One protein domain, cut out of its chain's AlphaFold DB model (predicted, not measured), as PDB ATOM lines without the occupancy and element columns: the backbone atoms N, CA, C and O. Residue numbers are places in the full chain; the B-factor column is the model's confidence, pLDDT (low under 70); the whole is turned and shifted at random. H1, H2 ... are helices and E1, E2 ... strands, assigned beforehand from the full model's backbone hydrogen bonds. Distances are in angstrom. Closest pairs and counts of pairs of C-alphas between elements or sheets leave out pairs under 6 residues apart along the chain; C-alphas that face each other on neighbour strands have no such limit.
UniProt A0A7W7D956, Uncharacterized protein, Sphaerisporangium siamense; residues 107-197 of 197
ATOM      1  N   HIS A 107     235.950 270.978 238.293       97.38
ATOM      2  CA  HIS A 107     234.830 271.824 237.924       97.38
ATOM      3  C   HIS A 107     234.881 272.198 236.428       97.38
ATOM      4  O   HIS A 107     235.968 272.546 235.942       97.38
ATOM      5  N   PRO A 108     233.745 272.237 235.699       96.75
ATOM      6  CA  PRO A 108     233.712 272.547 234.265       96.75
ATOM      7  C   PRO A 108     234.338 273.895 233.874       96.75
ATOM      8  O   PRO A 108     234.886 274.022 232.778       96.75
ATOM      9  N   LEU A 109     234.322 274.891 234.773       96.75
ATOM     10  CA  LEU A 109     235.014 276.175 234.554       96.75
ATOM     11  C   LEU A 109     236.528 276.020 234.361       96.75
ATOM     12  O   LEU A 109     237.129 276.859 233.701       96.75
ATOM     13  N   SER A 110     237.150 274.945 234.851       96.75
ATOM     14  CA  SER A 110     238.584 274.693 234.636       96.75
ATOM     15  C   SER A 110     238.959 274.662 233.146       96.75
ATOM     16  O   SER A 110     240.107 274.891 232.802       96.75
ATOM     17  N   ALA A 111     237.993 274.439 232.246       95.06
ATOM     18  CA  ALA A 111     238.192 274.482 230.799       95.06
ATOM     19  C   ALA A 111     238.577 275.865 230.242       95.06
ATOM     20  O   ALA A 111     239.048 275.948 229.105       95.06
ATOM     21  N   VAL A 112     238.276 276.938 230.978       94.25
ATOM     22  CA  VAL A 112     238.517 278.332 230.567       94.25
ATOM     23  C   VAL A 112     239.431 279.089 231.525       94.25
ATOM     24  O   VAL A 112     239.889 280.174 231.187       94.25
ATOM     25  N   LEU A 113     239.692 278.534 232.708       93.38
ATOM     26  CA  LEU A 113     240.600 279.117 233.687       93.38
ATOM     27  C   LEU A 113     242.018 278.595 233.459       93.38
ATOM     28  O   LEU A 113     242.211 277.434 233.114       93.38
ATOM     29  N   SER A 114     243.021 279.416 233.761       90.12
ATOM     30  CA  SER A 114     244.435 279.003 233.725       90.12
ATOM     31  C   SER A 114     244.827 278.047 234.862       90.12
ATOM     32  O   SER A 114     245.989 277.673 234.977       90.12
ATOM     33  N   ARG A 115     243.882 277.680 235.738       93.75
ATOM     34  CA  ARG A 115     244.101 276.807 236.895       93.75
ATOM     35  C   ARG A 115     242.984 275.779 237.024       93.75
ATOM     36  O   ARG A 115     241.826 276.071 236.723       93.75
ATOM     37  N   ARG A 116     243.326 274.603 237.552       96.56
ATOM     38  CA  ARG A 116     242.350 273.575 237.929       96.56
ATOM     39  C   ARG A 116     241.527 274.058 239.123       96.56
ATOM     40  O   ARG A 116     242.085 274.512 240.121       96.56
ATOM     41  N   LEU A 117     240.208 273.937 239.023       97.25
ATOM     42  CA  LEU A 117     239.272 274.218 240.104       97.25
ATOM     43  C   LEU A 117     238.654 272.886 240.562       97.25
ATOM     44  O   LEU A 117     237.842 272.333 239.821       97.25
ATOM     45  N   PRO A 118     239.054 272.325 241.715       98.00
ATOM     46  CA  PRO A 118     238.519 271.044 242.173       98.00
ATOM     47  C   PRO A 118     237.042 271.168 242.571       98.00
ATOM     48  O   PRO A 118     236.562 272.260 242.906       98.00
ATOM     49  N   LEU A 119     236.329 270.042 242.511       98.19
ATOM     50  CA  LEU A 119     234.966 269.935 243.034       98.19
ATOM     51  C   LEU A 119     234.952 270.075 244.563       98.19
ATOM     52  O   LEU A 119     235.952 269.811 245.232       98.19
ATOM     53  N   HIS A 120     233.823 270.527 245.103       97.75
ATOM     54  CA  HIS A 120     233.583 270.541 246.544       97.75
ATOM     55  C   HIS A 120     233.464 269.098 247.079       97.75
ATOM     56  O   HIS A 120     232.925 268.255 246.362       97.75
ATOM     57  N   PRO A 121     233.904 268.797 248.316       96.94
ATOM     58  CA  PRO A 121     233.738 267.464 248.908       96.94
ATOM     59  C   PRO A 121     232.278 266.983 248.941       96.94
ATOM     60  O   PRO A 121     231.989 265.845 248.605       96.94
ATOM     61  N   GLU A 122     231.360 267.888 249.279       97.06
ATOM     62  CA  GLU A 122     229.899 267.665 249.294       97.06
ATOM     63  C   GLU A 122     229.210 268.040 247.964       97.06
ATOM     64  O   GLU A 122     228.030 268.393 247.945       97.06
ATOM     65  N   ALA A 123     229.946 268.096 246.850       97.25
ATOM     66  CA  ALA A 123     229.331 268.394 245.560       97.25
ATOM     67  C   ALA A 123     228.372 267.270 245.148       97.25
ATOM     68  O   ALA A 123     228.649 266.094 245.384       97.25
ATOM     69  N   ALA A 124     227.278 267.633 244.477       95.94
ATOM     70  CA  ALA A 124     226.389 266.647 243.875       95.94
ATOM     71  C   ALA A 124     227.173 265.705 242.935       95.94
ATOM     72  O   ALA A 124     228.131 266.148 242.282       95.94
ATOM     73  N   PRO A 125     226.784 264.420 242.840       93.56
ATOM     74  CA  PRO A 125     227.516 263.442 242.051       93.56
ATOM     75  C   PRO A 125     227.606 263.857 240.580       93.56
ATOM     76  O   PRO A 125     226.706 264.480 240.010       93.56
ATOM     77  N   VAL A 126     228.721 263.490 239.950       87.94
ATOM     78  CA  VAL A 126     228.925 263.682 238.514       87.94
ATOM     79  C   VAL A 126     228.014 262.706 237.769       87.94
ATOM     80  O   VAL A 126     228.330 261.526 237.645       87.94
ATOM     81  N   GLY A 127     226.878 263.196 237.280       80.19
ATOM     82  CA  GLY A 127     225.915 262.402 236.525       80.19
ATOM     83  C   GLY A 127     224.897 263.267 235.790       80.19
ATOM     84  O   GLY A 127     224.891 264.494 235.912       80.19
ATOM     85  N   ASP A 128     224.035 262.609 235.017       77.88
ATOM     86  CA  ASP A 128     222.946 263.270 234.287       77.88
ATOM     87  C   ASP A 128     221.781 263.676 235.196       77.88
ATOM     88  O   ASP A 128     220.936 264.484 234.796       77.88
ATOM     89  N   ASP A 129     221.751 263.161 236.428       85.75
ATOM     90  CA  ASP A 129     220.747 263.538 237.408       85.75
ATOM     91  C   ASP A 129     220.998 264.968 237.906       85.75
ATOM     92  O   ASP A 129     221.847 265.254 238.759       85.75
ATOM     93  N   ARG A 130     220.228 265.893 237.333       88.62
ATOM     94  CA  ARG A 130     220.245 267.314 237.685       88.62
ATOM     95  C   ARG A 130     219.635 267.587 239.059       88.62
ATOM     96  O   ARG A 130     219.856 268.682 239.563       88.62
ATOM     97  N   GLN A 131     218.902 266.624 239.618       87.44
ATOM     98  CA  GLN A 131     218.184 266.724 240.885       87.44
ATOM     99  C   GLN A 131     218.857 265.953 242.023       87.44
ATOM    100  O   GLN A 131     218.443 266.107 243.167       87.44
ATOM    101  N   ALA A 132     219.906 265.168 241.742       90.69
ATOM    102  CA  ALA A 132     220.656 264.486 242.794       90.69
ATOM    103  C   ALA A 132     221.107 265.473 243.886       90.69
ATOM    104  O   ALA A 132     221.525 266.600 243.584       90.69
ATOM    105  N   GLU A 133     221.022 265.021 245.132       92.94
ATOM    106  CA  GLU A 133     221.356 265.804 246.315       92.94
ATOM    107  C   GLU A 133     222.837 266.218 246.328       92.94
ATOM    108  O   GLU A 133     223.703 265.565 245.737       92.94
ATOM    109  N   GLY A 134     223.123 267.336 246.997       94.19
ATOM    110  CA  GLY A 134     224.467 267.869 247.188       94.19
ATOM    111  C   GLY A 134     224.629 269.301 246.683       94.19
ATOM    112  O   GLY A 134     223.731 269.907 246.094       94.19
ATOM    113  N   ARG A 135     225.813 269.867 246.916       96.31
ATOM    114  CA  ARG A 135     226.133 271.243 246.521       96.31
ATOM    115  C   ARG A 135     226.261 271.355 245.007       96.31
ATOM    116  O   ARG A 135     226.995 270.589 244.367       96.31
ATOM    117  N   ARG A 136     225.609 272.360 244.429       96.25
ATOM    118  CA  ARG A 136     225.642 272.663 242.996       96.25
ATOM    119  C   ARG A 136     226.026 274.118 242.783       96.25
ATOM    120  O   ARG A 136     226.143 274.909 243.701       96.25
ATOM    121  N   CYS A 137     226.275 274.516 241.547       96.25
ATOM    122  CA  CYS A 137     226.441 275.938 241.281       96.25
ATOM    123  C   CYS A 137     225.121 276.710 241.355       96.25
ATOM    124  O   CYS A 137     225.162 277.925 241.490       96.25
ATOM    125  N   GLY A 138     223.975 276.038 241.210       94.62
ATOM    126  CA  GLY A 138     222.646 276.651 241.229       94.62
ATOM    127  C   GLY A 138     222.301 277.326 242.551       94.62
ATOM    128  O   GLY A 138     221.732 278.406 242.512       94.62
ATOM    129  N   ASN A 139     222.729 276.735 243.665       94.69
ATOM    130  CA  ASN A 139     222.544 277.212 245.040       94.69
ATOM    131  C   ASN A 139     223.805 277.881 245.623       94.69
ATOM    132  O   ASN A 139     223.971 277.961 246.839       94.69
ATOM    133  N   CYS A 140     224.718 278.321 244.753       96.81
ATOM    134  CA  CYS A 140     225.962 278.961 245.158       96.81
ATOM    135  C   CYS A 140     225.800 280.484 245.203       96.81
ATOM    136  O   CYS A 140     225.502 281.075 244.163       96.81
ATOM    137  N   ALA A 141     226.157 281.107 246.331       96.06
ATOM    138  CA  ALA A 141     226.130 282.563 246.551       96.06
ATOM    139  C   ALA A 141     226.910 283.371 245.503       96.06
ATOM    140  O   ALA A 141     226.633 284.531 245.194       96.06
ATOM    141  N   PHE A 142     227.913 282.739 244.898       96.38
ATOM    142  CA  PHE A 142     228.741 283.367 243.880       96.38
ATOM    143  C   PHE A 142     228.169 283.271 242.465       96.38
ATOM    144  O   PHE A 142     228.797 283.782 241.533       96.38
ATOM    145  N   ARG A 143     227.042 282.585 242.249       95.81
ATOM    146  CA  ARG A 143     226.425 282.460 240.927       95.81
ATOM    147  C   ARG A 143     225.466 283.621 240.694       95.81
ATOM    148  O   ARG A 143     224.279 283.529 240.971       95.81
ATOM    149  N   GLN A 144     225.961 284.669 240.048       94.56
ATOM    150  CA  GLN A 144     225.154 285.843 239.727       94.56
ATOM    151  C   GLN A 144     224.979 286.018 238.220       94.56
ATOM    152  O   GLN A 144     225.857 285.680 237.419       94.56
ATOM    153  N   ALA A 145     223.826 286.547 237.817       93.75
ATOM    154  CA  ALA A 145     223.558 286.903 236.433       93.75
ATOM    155  C   ALA A 145     224.286 288.210 236.081       93.75
ATOM    156  O   ALA A 145     223.918 289.282 236.549       93.75
ATOM    157  N   LEU A 146     225.309 288.136 235.226       90.38
ATOM    158  CA  LEU A 146     225.922 289.338 234.666       90.38
ATOM    159  C   LEU A 146     225.160 289.767 233.415       90.38
ATOM    160  O   LEU A 146     224.998 288.989 232.468       90.38
ATOM    161  N   HIS A 147     224.721 291.022 233.404       86.50
ATOM    162  CA  HIS A 147     224.054 291.629 232.259       86.50
ATOM    163  C   HIS A 147     225.083 292.153 231.256       86.50
ATOM    164  O   HIS A 147     225.989 292.913 231.594       86.50
ATOM    165  N   SER A 148     224.942 291.750 229.994       79.19
ATOM    166  CA  SER A 148     225.731 292.272 228.881       79.19
ATOM    167  C   SER A 148     224.795 292.620 227.727       79.19
ATOM    168  O   SER A 148     224.356 291.757 226.963       79.19
ATOM    169  N   GLY A 149     224.448 293.905 227.632       84.69
ATOM    170  CA  GLY A 149     223.419 294.379 226.708       84.69
ATOM    171  C   GLY A 149     222.059 293.745 227.016       84.69
ATOM    172  O   GLY A 149     221.608 293.766 228.154       84.69
ATOM    173  N   ALA A 150     221.422 293.151 226.004       81.62
ATOM    174  CA  ALA A 150     220.094 292.535 226.115       81.62
ATOM    175  C   ALA A 150     220.096 291.087 226.650       81.62
ATOM    176  O   ALA A 150     219.065 290.420 226.613       81.62
ATOM    177  N   ARG A 151     221.246 290.550 227.078       85.50
ATOM    178  CA  ARG A 151     221.370 289.155 227.526       85.50
ATOM    179  C   ARG A 151     221.980 289.089 228.922       85.50
ATOM    180  O   ARG A 151     222.915 289.830 229.225       85.50
ATOM    181  N   SER A 152     221.465 288.184 229.749       88.50
ATOM    182  CA  SER A 152     222.039 287.832 231.045       88.50
ATOM    183  C   SER A 152     222.692 286.457 230.959       88.50
ATOM    184  O   SER A 152     222.168 285.537 230.329       88.50
ATOM    185  N   TYR A 153     223.861 286.325 231.577       90.69
ATOM    186  CA  TYR A 153     224.577 285.057 231.640       90.69
ATOM    187  C   TYR A 153     225.011 284.805 233.084       90.69
ATOM    188  O   TYR A 153     225.659 285.676 233.670       90.69
ATOM    189  N   PRO A 154     224.687 283.644 233.678       95.31
ATOM    190  CA  PRO A 154     225.133 283.326 235.026       95.31
ATOM    191  C   PRO A 154     226.648 283.115 235.029       95.31
ATOM    192  O   PRO A 154     227.169 282.291 234.274       95.31
ATOM    193  N   LYS A 155     227.374 283.847 235.872       95.50
ATOM    194  CA  LYS A 155     228.830 283.750 236.025       95.50
ATOM    195  C   LYS A 155     229.185 283.477 237.483       95.50
ATOM    196  O   LYS A 155     228.404 283.760 238.382       95.50
ATOM    197  N   CYS A 156     230.374 282.918 237.705       96.75
ATOM    198  CA  CYS A 156     230.918 282.745 239.048       96.75
ATOM    199  C   CYS A 156     231.695 284.004 239.432       96.75
ATOM    200  O   CYS A 156     232.682 284.343 238.773       96.75
ATOM    201  N   LEU A 157     231.267 284.662 240.503       95.94
ATOM    202  CA  LEU A 157     231.916 285.841 241.066       95.94
ATOM    203  C   LEU A 157     232.841 285.502 242.242       95.94
ATOM    204  O   LEU A 157     233.343 286.402 242.899       95.94
ATOM    205  N   ALA A 158     233.123 284.221 242.497       95.94
ATOM    206  CA  ALA A 158     233.980 283.818 243.608       95.94
ATOM    207  C   ALA A 158     235.390 284.419 243.467       95.94
ATOM    208  O   ALA A 158     236.118 284.130 242.502       95.94
ATOM    209  N   GLY A 159     235.779 285.225 244.457       93.62
ATOM    210  CA  GLY A 159     237.020 286.003 244.470       93.62
ATOM    211  C   GLY A 159     236.935 287.358 243.759       93.62
ATOM    212  O   GLY A 159     237.966 287.993 243.558       93.62
ATOM    213  N   TRP A 160     235.745 287.795 243.344       95.12
ATOM    214  CA  TRP A 160     235.501 289.161 242.893       95.12
ATOM    215  C   TRP A 160     235.094 290.032 244.080       95.12
ATOM    216  O   TRP A 160     234.322 289.605 244.932       95.12
ATOM    217  N   GLN A 161     235.632 291.246 244.129       92.00
ATOM    218  CA  GLN A 161     235.280 292.246 245.130       92.00
ATOM    219  C   GLN A 161     234.369 293.278 244.480       92.00
ATOM    220  O   GLN A 161     234.668 293.766 243.383       92.00
ATOM    221  N   GLU A 162     233.273 293.611 245.153       88.56
ATOM    222  CA  GLU A 162     232.371 294.667 244.708       88.56
ATOM    223  C   GLU A 162     233.135 295.995 244.545       88.56
ATOM    224  O   GLU A 162     234.048 296.311 245.307       88.56
ATOM    225  N   GLY A 163     232.828 296.744 243.484       88.19
ATOM    226  CA  GLY A 163     233.543 297.979 243.139       88.19
ATOM    227  C   GLY A 163     234.913 297.781 242.472       88.19
ATOM    228  O   GLY A 163     235.541 298.764 242.068       88.19
ATOM    229  N   SER A 164     235.383 296.540 242.292       89.62
ATOM    230  CA  SER A 164     236.622 296.280 241.555       89.62
ATOM    231  C   SER A 164     236.515 296.734 240.097       89.62
ATOM    232  O   SER A 164     235.562 296.416 239.385       89.62
ATOM    233  N   ARG A 165     237.551 297.437 239.618       89.75
ATOM    234  CA  ARG A 165     237.701 297.802 238.195       89.75
ATOM    235  C   ARG A 165     238.051 296.601 237.312       89.75
ATOM    236  O   ARG A 165     237.978 296.705 236.089       89.75
ATOM    237  N   HIS A 166     238.469 295.486 237.911       87.00
ATOM    238  CA  HIS A 166     238.822 294.274 237.184       87.00
ATOM    239  C   HIS A 166     237.600 293.365 237.005       87.00
ATOM    240  O   HIS A 166     236.768 293.260 237.912       87.00
ATOM    241  N   PRO A 167     237.487 292.678 235.853       85.19
ATOM    242  CA  PRO A 167     236.421 291.710 235.651       85.19
ATOM    243  C   PRO A 167     236.543 290.556 236.661       85.19
ATOM    244  O   PRO A 167     237.651 290.256 237.120       85.19
ATOM    245  N   PRO A 168     235.433 289.869 236.983       88.56
ATOM    246  CA  PRO A 168     235.463 288.726 237.885       88.56
ATOM    247  C   PRO A 168     236.468 287.672 237.404       88.56
ATOM    248  O   PRO A 168     236.448 287.306 236.224       88.56
ATOM    249  N   PRO A 169     237.318 287.123 238.289       89.94
ATOM    250  CA  PRO A 169     238.454 286.287 237.892       89.94
ATOM    251  C   PRO A 169     238.045 284.965 237.228       89.94
ATOM    252  O   PRO A 169     238.874 284.289 236.622       89.94
ATOM    253  N   ARG A 170     236.770 284.573 237.352       93.25
ATOM    254  CA  ARG A 170     236.208 283.347 236.767       93.25
ATOM    255  C   ARG A 170     235.198 283.607 235.652       93.25
ATOM    256  O   ARG A 170     234.568 282.666 235.170       93.25
ATOM    257  N   ALA A 171     235.036 284.861 235.236       90.62
ATOM    258  CA  ALA A 171     234.130 285.243 234.168       90.62
ATOM    259  C   ALA A 171     234.911 285.592 232.896       90.62
ATOM    260  O   ALA A 171     235.842 286.388 232.901       90.62
ATOM    261  N   THR A 172     234.482 285.019 231.774       88.31
ATOM    262  CA  THR A 172     234.881 285.453 230.431       88.31
ATOM    263  C   THR A 172     233.651 285.950 229.677       88.31
ATOM    264  O   THR A 172     232.524 285.554 229.990       88.31
ATOM    265  N   HIS A 173     233.844 286.734 228.617       86.38
ATOM    266  CA  HIS A 173     232.763 287.143 227.705       86.38
ATOM    267  C   HIS A 173     232.285 286.014 226.766       86.38
ATOM    268  O   HIS A 173     231.697 286.280 225.722       86.38
ATOM    269  N   SER A 174     232.551 284.750 227.109       88.50
ATOM    270  CA  SER A 174     232.144 283.586 226.326       88.50
ATOM    271  C   SER A 174     231.201 282.681 227.115       88.50
ATOM    272  O   SER A 174     231.301 282.574 228.339       88.50
ATOM    273  N   GLU A 175     230.350 281.956 226.393       89.31
ATOM    274  CA  GLU A 175     229.463 280.926 226.950       89.31
ATOM    275  C   GLU A 175     230.218 279.771 227.631       89.31
ATOM    276  O   GLU A 175     229.641 278.952 228.342       89.31
ATOM    277  N   ALA A 176     231.522 279.634 227.372       89.94
ATOM    278  CA  ALA A 176     232.325 278.583 227.980       89.94
ATOM    279  C   ALA A 176     232.547 278.816 229.486       89.94
ATOM    280  O   ALA A 176     232.879 277.864 230.189       89.94
ATOM    281  N   SER A 177     232.328 280.045 229.973       93.00
ATOM    282  CA  SER A 177     232.354 280.379 231.399       93.00
ATOM    283  C   SER A 177     230.961 280.619 231.997       93.00
ATOM    284  O   SER A 177     230.873 281.209 233.073       93.00
ATOM    285  N   ASP A 178     229.882 280.256 231.296       94.62
ATOM    286  CA  ASP A 178     228.525 280.346 231.845       94.62
ATOM    287  C   ASP A 178     228.307 279.222 232.853       94.62
ATOM    288  O   ASP A 178     228.450 278.040 232.533       94.62
ATOM    289  N   VAL A 179     227.959 279.597 234.079       95.56
ATOM    290  CA  VAL A 179     227.797 278.678 235.199       95.56
ATOM    291  C   VAL A 179     226.387 278.111 235.195       95.56
ATOM    292  O   VAL A 179     225.407 278.782 235.539       95.56
ATOM    293  N   ARG A 180     226.277 276.844 234.800       94.44
ATOM    294  CA  ARG A 180     224.994 276.141 234.770       94.44
ATOM    295  C   ARG A 180     224.570 275.775 236.188       94.44
ATOM    296  O   ARG A 180     225.389 275.303 236.966       94.44
ATOM    297  N   ALA A 181     223.288 275.960 236.497       94.81
ATOM    298  CA  ALA A 181     222.751 275.699 237.834       94.81
ATOM    299  C   ALA A 181     222.947 274.237 238.275       94.81
ATOM    300  O   ALA A 181     223.271 273.970 239.423       94.81
ATOM    301  N   TRP A 182     222.845 273.289 237.343       93.81
ATOM    302  CA  TRP A 182     222.986 271.863 237.637       93.81
ATOM    303  C   TRP A 182     224.441 271.376 237.746       93.81
ATOM    304  O   TRP A 182     224.652 270.198 238.024       93.81
ATOM    305  N   TRP A 183     225.457 272.218 237.520       95.50
ATOM    306  CA  TRP A 183     226.849 271.778 237.680       95.50
ATOM    307  C   TRP A 183     227.178 271.461 239.143       95.50
ATOM    308  O   TRP A 183     226.719 272.195 240.019       95.50
ATOM    309  N   PRO A 184     227.989 270.422 239.418       97.12
ATOM    310  CA  PRO A 184     228.510 270.168 240.756       97.12
ATOM    311  C   PRO A 184     229.280 271.379 241.285       97.12
ATOM    312  O   PRO A 184     229.995 272.041 240.530       97.12
ATOM    313  N   ALA A 185     229.147 271.671 242.576       97.31
ATOM    314  CA  ALA A 185     229.816 272.799 243.207       97.31
ATOM    315  C   ALA A 185     231.349 272.711 243.125       97.31
ATOM    316  O   ALA A 185     231.946 271.637 243.230       97.31
ATOM    317  N   CYS A 186     232.013 273.860 242.982       97.75
ATOM    318  CA  CYS A 186     233.462 273.954 243.152       97.75
ATOM    319  C   CYS A 186     233.854 274.068 244.628       97.75
ATOM    320  O   CYS A 186     233.036 274.461 245.450       97.75
ATOM    321  N   ARG A 187     235.134 273.844 244.949       97.88
ATOM    322  CA  ARG A 187     235.658 273.970 246.321       97.88
ATOM    323  C   ARG A 187     235.391 275.307 247.033       97.88
ATOM    324  O   ARG A 187     235.396 275.331 248.250       97.88
ATOM    325  N   ASP A 188     235.185 276.394 246.290       97.38
ATOM    326  CA  ASP A 188     234.929 277.731 246.849       97.38
ATOM    327  C   ASP A 188     233.417 278.029 246.884       97.38
ATOM    328  O   ASP A 188     232.996 279.153 246.648       97.38
ATOM    329  N   HIS A 189     232.586 276.997 247.017       97.69
ATOM    330  CA  HIS A 189     231.135 277.135 247.056       97.69
ATOM    331  C   HIS A 189     230.678 277.622 248.426       97.69
ATOM    332  O   HIS A 189     230.940 276.974 249.436       97.69
ATOM    333  N   GLU A 190     229.847 278.654 248.428       96.62
ATOM    334  CA  GLU A 190     229.116 279.123 249.602       96.62
ATOM    335  C   GLU A 190     227.620 278.972 249.356       96.62
ATOM    336  O   GLU A 190     227.156 279.161 248.231       96.62
ATOM    337  N   TRP A 191     226.896 278.536 250.384       92.75
ATOM    338  CA  TRP A 191     225.460 278.304 250.282       92.75
ATOM    339  C   TRP A 191     224.726 279.639 250.346       92.75
ATOM    340  O   TRP A 191     225.049 280.474 251.186       92.75
ATOM    341  N   GLU A 192     223.751 279.829 249.467       87.62
ATOM    342  CA  GLU A 192     222.859 280.984 249.502       87.62
ATOM    343  C   GLU A 192     221.475 280.517 249.931       87.62
ATOM    344  O   GLU A 192     220.809 279.777 249.207       87.62
ATOM    345  N   GLU A 193     221.072 280.909 251.140       78.00
ATOM    346  CA  GLU A 193     219.789 280.511 251.732       78.00
ATOM    347  C   GLU A 193     218.600 281.010 250.892       78.00
ATOM    348  O   GLU A 193     217.592 280.315 250.779       78.00
ATOM    349  N   ASP A 194     218.771 282.139 250.196       68.62
ATOM    350  CA  ASP A 194     217.727 282.801 249.408       68.62
ATOM    351  C   ASP A 194     217.572 282.275 247.967       68.62
ATOM    352  O   ASP A 194     216.638 282.664 247.268       68.62
ATOM    353  N   ASN A 195     218.455 281.384 247.493       57.34
ATOM    354  CA  ASN A 195     218.443 280.880 246.106       57.34
ATOM    355  C   ASN A 195     217.947 279.426 245.969       57.34
ATOM    356  O   ASN A 195     218.109 278.804 244.914       57.34
ATOM    357  N   ALA A 196     217.325 278.872 247.015       52.44
ATOM    358  CA  ALA A 196     216.663 277.570 246.979       52.44
ATOM    359  C   ALA A 196     215.272 277.670 246.309       52.44
ATOM    360  O   ALA A 196     214.237 277.622 246.975       52.44
ATOM    361  N   HIS A 197     215.250 277.824 244.983       50.03
ATOM    362  CA  HIS A 197     214.040 277.768 244.153       50.03
ATOM    363  C   HIS A 197     214.193 276.777 242.997       50.03
ATOM    364  O   HIS A 197     215.215 276.845 242.274       50.03
TER     365      HIS A 197
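What this domain is: This is residues 107 to 197 of the 197 residues of an uncharacterized protein of Sphaerisporangium siamense (UniProt A0A7W7D956). This domain has little regular structure: a compact tangle of loops with one small two-stranded hairpin, E1 and E2, and a short helix, H1, set away from E2. Wide loops make its two far ends, one near Asp 129 and the other near Arg 165. The printed part has 91 residues, with 16 in named elements, in the order H1, E1, E2; the class is mixed and the sheet is antiparallel. The radius of gyration of the C-alphas is 12.8 A, and the spans are 36 by 29 by 22 A.

Where its parts are: H1 is residues 108 to 111, 6.0 A long, with C-alpha 108 at (233.712, 272.547, 234.265). E1 is residues 143 to 148, 15.6 A. E2 is residues 151 to 156, 16.3 A, ending at C-alpha 156 (230.918, 282.745, 239.048).

How they stand to each other: E1 and E2 form a hairpin, antiparallel at 144 degrees, with N 146 and O 153 2.9 A apart, within hydrogen-bond range. H1 and E2 are apart. H1 is too short for an O i to N i+4 pair; its one O i to N i+3 pair is within range.

The domain as a whole: The C-alphas of Asp 129 and Arg 165, the two farthest apart, are 38.2 A apart. The printed part has no cut. The link from H1 to E1 is long, 31 residues. Residues 194 to 197 have pLDDT under 70.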